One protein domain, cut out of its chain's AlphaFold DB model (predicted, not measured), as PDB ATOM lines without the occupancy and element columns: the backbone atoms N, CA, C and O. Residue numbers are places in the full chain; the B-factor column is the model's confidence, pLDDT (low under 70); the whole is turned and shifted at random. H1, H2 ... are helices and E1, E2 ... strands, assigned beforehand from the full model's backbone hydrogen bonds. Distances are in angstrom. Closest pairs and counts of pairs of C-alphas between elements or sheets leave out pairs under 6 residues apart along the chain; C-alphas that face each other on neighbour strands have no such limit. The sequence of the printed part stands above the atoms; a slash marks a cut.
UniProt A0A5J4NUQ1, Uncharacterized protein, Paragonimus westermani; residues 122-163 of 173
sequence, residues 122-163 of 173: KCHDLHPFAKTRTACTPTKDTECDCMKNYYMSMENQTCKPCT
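Overview. This is residues 122 to 163 of the 173 residues of an uncharacterized protein of Paragonimus westermani (UniProt A0A5J4NUQ1). Two small strand hairpins follow one another along an elongated body, E1 with E2 and then E3 with E4, and the short helix H1 packs on the first hairpin at Cys 123. The loop of the first hairpin, around Pro 138, makes one end of the long axis, and Thr 163 makes the other. The printed part has 42 residues, with one named helix and four named strands in the order H1, E1, E2, E3, E4; each two-stranded sheet is antiparallel, and the class is mostly strand. It is only just compact, close to loose, with a radius of gyration of the C-alphas of 10.5 A and spans of 37 by 20 by 14 A.

Along the chain. E1, residues 130 to 134, is 12.0 A long and begins at C-alpha 130 (231.812, 114.241, 88.544). E2, residues 143 to 146, measures 10.6 A. E3, residues 150 to 153, measures 9.3 A, and E4, residues 158 to 161, 9.8 A, ending at C-alpha 161 (236.208, 105.309, 82.670). H1, residues 123 to 126, measures 5.3 A.

Arrangement. E1 and E2 form an antiparallel hairpin at 138 degrees, with N 131 and O 145 within hydrogen-bond range at 2.7 A. E3 and E4 form another, also at 138 degrees, with N 151 and O 160 at 2.8 A. The closest C-alphas of E2 and E3, Cys 146 and Met 152, are 5.9 A apart. Those of H1 and E1, Cys 123 and Ala 130, are 5.3 A apart. H1 and E3 are apart. H1 is too short for an O i to N i+4 pair; its 1 O i to N i+3 pair is within range.

Size, cuts and confidence. The C-alphas farthest apart, of Pro 138 and Thr 163, are 37.0 A apart. The printed part has no cut and no long link. Its mean pLDDT is 94.0, and no printed residue is under 70.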
ATOM      1  N   LYS A 122     224.596 120.192  91.924       95.50
ATOM      2  CA  LYS A 122     225.845 119.704  92.513       95.50
ATOM      3  C   LYS A 122     226.358 118.553  91.665       95.50
ATOM      4  O   LYS A 122     225.652 117.578  91.440       95.50
ATOM      5  N   CYS A 123     227.601 118.644  91.204       95.00
ATOM      6  CA  CYS A 123     228.145 117.638  90.292       95.00
ATOM      7  C   CYS A 123     228.210 116.240  90.913       95.00
ATOM      8  O   CYS A 123     227.974 115.260  90.218       95.00
ATOM      9  N   HIS A 124     228.443 116.148  92.223       92.94
ATOM     10  CA  HIS A 124     228.453 114.868  92.924       92.94
ATOM     11  C   HIS A 124     227.081 114.166  92.924       92.94
ATOM     12  O   HIS A 124     227.039 112.939  92.934       92.94
ATOM     13  N   ASP A 125     225.982 114.926  92.832       93.19
ATOM     14  CA  ASP A 125     224.622 114.376  92.744       93.19
ATOM     15  C   ASP A 125     224.352 113.758  91.358       93.19
ATOM     16  O   ASP A 125     223.514 112.869  91.235       93.19
ATOM     17  N   LEU A 126     225.075 114.193  90.312       90.94
ATOM     18  CA  LEU A 126     225.021 113.571  88.983       90.94
ATOM     19  C   LEU A 126     225.809 112.258  88.947       90.94
ATOM     20  O   LEU A 126     225.350 111.263  88.388       90.94
ATOM     21  N   HIS A 127     227.027 112.263  89.497       94.00
ATOM     22  CA  HIS A 127     227.884 111.083  89.541       94.00
ATOM     23  C   HIS A 127     229.002 111.233  90.589       94.00
ATOM     24  O   HIS A 127     229.607 112.304  90.672       94.00
ATOM     25  N   PRO A 128     229.415 110.159  91.295       94.00
ATOM     26  CA  PRO A 128     230.487 110.233  92.296       94.00
ATOM     27  C   PRO A 128     231.831 110.758  91.765       94.00
ATOM     28  O   PRO A 128     232.576 111.411  92.490       94.00
ATOM     29  N   PHE A 129     232.126 110.493  90.487       95.88
ATOM     30  CA  PHE A 129     233.340 110.955  89.791       95.88
ATOM     31  C   PHE A 129     233.148 112.246  88.986       95.88
ATOM     32  O   PHE A 129     234.041 112.618  88.223       95.88
ATOM     33  N   ALA A 130     232.006 112.918  89.114       95.81
ATOM     34  CA  ALA A 130     231.812 114.241  88.544       95.81
ATOM     35  C   ALA A 130     232.299 115.315  89.529       95.81
ATOM     36  O   ALA A 130     232.097 115.242  90.741       95.81
ATOM     37  N   LYS A 131     232.960 116.331  88.988       95.88
ATOM     38  CA  LYS A 131     233.519 117.484  89.690       95.88
ATOM     39  C   LYS A 131     233.034 118.771  89.031       95.88
ATOM     40  O   LYS A 131     232.690 118.791  87.850       95.88
ATOM     41  N   THR A 132     233.046 119.858  89.787       96.19
ATOM     42  CA  THR A 132     232.739 121.184  89.250       96.19
ATOM     43  C   THR A 132     233.831 121.628  88.283       96.19
ATOM     44  O   THR A 132     235.006 121.673  88.650       96.19
ATOM     45  N   ARG A 133     233.433 121.967  87.055       95.38
ATOM     46  CA  ARG A 133     234.283 122.626  86.056       95.38
ATOM     47  C   ARG A 133     234.149 124.138  86.152       95.38
ATOM     48  O   ARG A 133     235.153 124.829  86.279       95.38
ATOM     49  N   THR A 134     232.908 124.616  86.139       96.50
ATOM     50  CA  THR A 134     232.566 126.037  86.232       96.50
ATOM     51  C   THR A 134     231.594 126.218  87.385       96.50
ATOM     52  O   THR A 134     230.593 125.506  87.478       96.50
ATOM     53  N   ALA A 135     231.907 127.141  88.294       96.81
ATOM     54  CA  ALA A 135     231.051 127.423  89.437       96.81
ATOM     55  C   ALA A 135     229.732 128.080  89.006       96.81
ATOM     56  O   ALA A 135     229.698 128.838  88.038       96.81
ATOM     57  N   CYS A 136     228.670 127.821  89.768       98.00
ATOM     58  CA  CYS A 136     227.379 128.453  89.542       98.00
ATOM     59  C   CYS A 136     227.440 129.973  89.751       98.00
ATOM     60  O   CYS A 136     228.081 130.470  90.685       98.00
ATOM     61  N   THR A 137     226.721 130.701  88.905       98.38
ATOM     62  CA  THR A 137     226.544 132.157  88.962       98.38
ATOM     63  C   THR A 137     225.052 132.483  88.889       98.38
ATOM     64  O   THR A 137     224.295 131.652  88.396       98.38
ATOM     65  N   PRO A 138     224.604 133.693  89.270       98.50
ATOM     66  CA  PRO A 138     223.184 134.043  89.181       98.50
ATOM     67  C   PRO A 138     222.564 133.843  87.785       98.50
ATOM     68  O   PRO A 138     221.360 133.650  87.670       98.50
ATOM     69  N   THR A 139     223.361 133.848  86.713       98.31
ATOM     70  CA  THR A 139     222.886 133.689  85.329       98.31
ATOM     71  C   THR A 139     223.189 132.320  84.717       98.31
ATOM     72  O   THR A 139     222.719 132.026  83.621       98.31
ATOM     73  N   LYS A 140     223.980 131.463  85.376       98.06
ATOM     74  CA  LYS A 140     224.416 130.172  84.818       98.06
ATOM     75  C   LYS A 140     224.529 129.102  85.892       98.06
ATOM     76  O   LYS A 140     225.169 129.329  86.915       98.06
ATOM     77  N   ASP A 141     223.981 127.930  85.593       98.12
ATOM     78  CA  ASP A 141     224.108 126.729  86.418       98.12
ATOM     79  C   ASP A 141     225.572 126.267  86.543       98.12
ATOM     80  O   ASP A 141     226.443 126.652  85.757       98.12
ATOM     81  N   THR A 142     225.833 125.389  87.510       97.12
ATOM     82  CA  THR A 142     227.113 124.690  87.638       97.12
ATOM     83  C   THR A 142     227.361 123.826  86.401       97.12
ATOM     84  O   THR A 142     226.556 122.955  86.063       97.12
ATOM     85  N   GLU A 143     228.524 123.986  85.775       95.56
ATOM     86  CA  GLU A 143     228.982 123.051  84.746       95.56
ATOM     87  C   GLU A 143     229.835 121.959  85.387       95.56
ATOM     88  O   GLU A 143     230.776 122.234  86.140       95.56
ATOM     89  N   CYS A 144     229.520 120.710  85.059       95.00
ATOM     90  CA  CYS A 144     230.176 119.537  85.610       95.00
ATOM     91  C   CYS A 144     231.079 118.870  84.575       95.00
ATOM     92  O   CYS A 144     230.767 118.832  83.387       95.00
ATOM     93  N   ASP A 145     232.185 118.316  85.051       94.44
ATOM     94  CA  ASP A 145     233.125 117.528  84.260       94.44
ATOM     95  C   ASP A 145     233.574 116.309  85.068       94.44
ATOM     96  O   ASP A 145     233.344 116.229  86.274       94.44
ATOM     97  N   CYS A 146     234.200 115.339  84.424       96.19
ATOM     98  CA  CYS A 146     234.634 114.122  85.082       96.19
ATOM     99  C   CYS A 146     236.044 114.255  85.667       96.19
ATOM    100  O   CYS A 146     236.895 115.019  85.202       96.19
ATOM    101  N   MET A 147     236.305 113.519  86.746       95.50
ATOM    102  CA  MET A 147     237.649 113.383  87.303       95.50
ATOM    103  C   MET A 147     238.616 112.760  86.282       95.50
ATOM    104  O   MET A 147     238.218 112.196  85.265       95.50
ATOM    105  N   LYS A 148     239.921 112.855  86.561       94.12
ATOM    106  CA  LYS A 148     240.956 112.272  85.697       94.12
ATOM    107  C   LYS A 148     240.687 110.777  85.473       94.12
ATOM    108  O   LYS A 148     240.319 110.077  86.410       94.12
ATOM    109  N   ASN A 149     240.941 110.306  84.250       92.88
ATOM    110  CA  ASN A 149     240.666 108.942  83.773       92.88
ATOM    111  C   ASN A 149     239.177 108.617  83.572       92.88
ATOM    112  O   ASN A 149     238.844 107.453  83.371       92.88
ATOM    113  N   TYR A 150     238.301 109.622  83.589       94.88
ATOM    114  CA  TYR A 150     236.896 109.487  83.223       94.88
ATOM    115  C   TYR A 150     236.514 110.538  82.177       94.88
ATOM    116  O   TYR A 150     237.096 111.621  82.137       94.88
ATOM    117  N   TYR A 151     235.509 110.232  81.361       92.25
ATOM    118  CA  TYR A 151     234.902 111.156  80.405       92.25
ATOM    119  C   TYR A 151     233.389 111.237  80.623       92.25
ATOM    120  O   TYR A 151     232.762 110.276  81.079       92.25
ATOM    121  N   MET A 152     232.796 112.385  80.292       92.12
ATOM    122  CA  MET A 152     231.352 112.588  80.392       92.12
ATOM    123  C   MET A 152     230.640 111.907  79.217       92.12
ATOM    124  O   MET A 152     230.842 112.270  78.058       92.12
ATOM    125  N   SER A 153     229.791 110.923  79.505       91.44
ATOM    126  CA  SER A 153     228.957 110.251  78.507       91.44
ATOM    127  C   SER A 153     227.688 111.064  78.259       91.44
ATOM    128  O   SER A 153     226.835 111.128  79.140       91.44
ATOM    129  N   MET A 154     227.508 111.622  77.055       85.06
ATOM    130  CA  MET A 154     226.331 112.456  76.739       85.06
ATOM    131  C   MET A 154     224.995 111.715  76.886       85.06
ATOM    132  O   MET A 154     224.021 112.315  77.325       85.06
ATOM    133  N   GLU A 155     224.975 110.417  76.574       85.81
ATOM    134  CA  GLU A 155     223.774 109.570  76.606       85.81
ATOM    135  C   GLU A 155     223.161 109.440  78.009       85.81
ATOM    136  O   GLU A 155     221.953 109.551  78.168       85.81
ATOM    137  N   ASN A 156     224.004 109.268  79.033       84.81
ATOM    138  CA  ASN A 156     223.558 108.983  80.401       84.81
ATOM    139  C   ASN A 156     223.902 110.105  81.392       84.81
ATOM    140  O   ASN A 156     223.561 109.990  82.563       84.81
ATOM    141  N   GLN A 157     224.613 111.153  80.955       85.44
ATOM    142  CA  GLN A 157     225.169 112.203  81.824       85.44
ATOM    143  C   GLN A 157     225.997 111.634  82.994       85.44
ATOM    144  O   GLN A 157     225.988 112.159  84.105       85.44
ATOM    145  N   THR A 158     226.722 110.537  82.741       91.00
ATOM    146  CA  THR A 158     227.565 109.852  83.729       91.00
ATOM    147  C   THR A 158     229.033 109.852  83.331       91.00
ATOM    148  O   THR A 158     229.382 109.886  82.147       91.00
ATOM    149  N   CYS A 159     229.908 109.766  84.331       95.38
ATOM    150  CA  CYS A 159     231.342 109.646  84.112       95.38
ATOM    151  C   CYS A 159     231.729 108.192  83.850       95.38
ATOM    152  O   CYS A 159     231.711 107.365  84.765       95.38
ATOM    153  N   LYS A 160     232.119 107.891  82.610       94.31
ATOM    154  CA  LYS A 160     232.610 106.570  82.200       94.31
ATOM    155  C   LYS A 160     234.138 106.537  82.240       94.31
ATOM    156  O   LYS A 160     234.764 107.546  81.916       94.31
ATOM    157  N   PRO A 161     234.757 105.416  82.642       94.50
ATOM    158  CA  PRO A 161     236.208 105.309  82.670       94.50
ATOM    159  C   PRO A 161     236.778 105.386  81.250       94.50
ATOM    160  O   PRO A 161     236.223 104.813  80.310       94.50
ATOM    161  N   CYS A 162     237.901 106.079  81.098       92.69
ATOM    162  CA  CYS A 162     238.666 106.070  79.861       92.69
ATOM    163  C   CYS A 162     239.261 104.677  79.637       92.69
ATOM    164  O   CYS A 162     239.807 104.065  80.558       92.69
ATOM    165  N   THR A 163     239.193 104.185  78.404       91.50
ATOM    166  CA  THR A 163     239.862 102.940  78.022       91.50
ATOM    167  C   THR A 163     241.369 103.138  78.021       91.50
ATOM    168  O   THR A 163     241.873 104.116  77.468       91.50
TER     169      THR A 163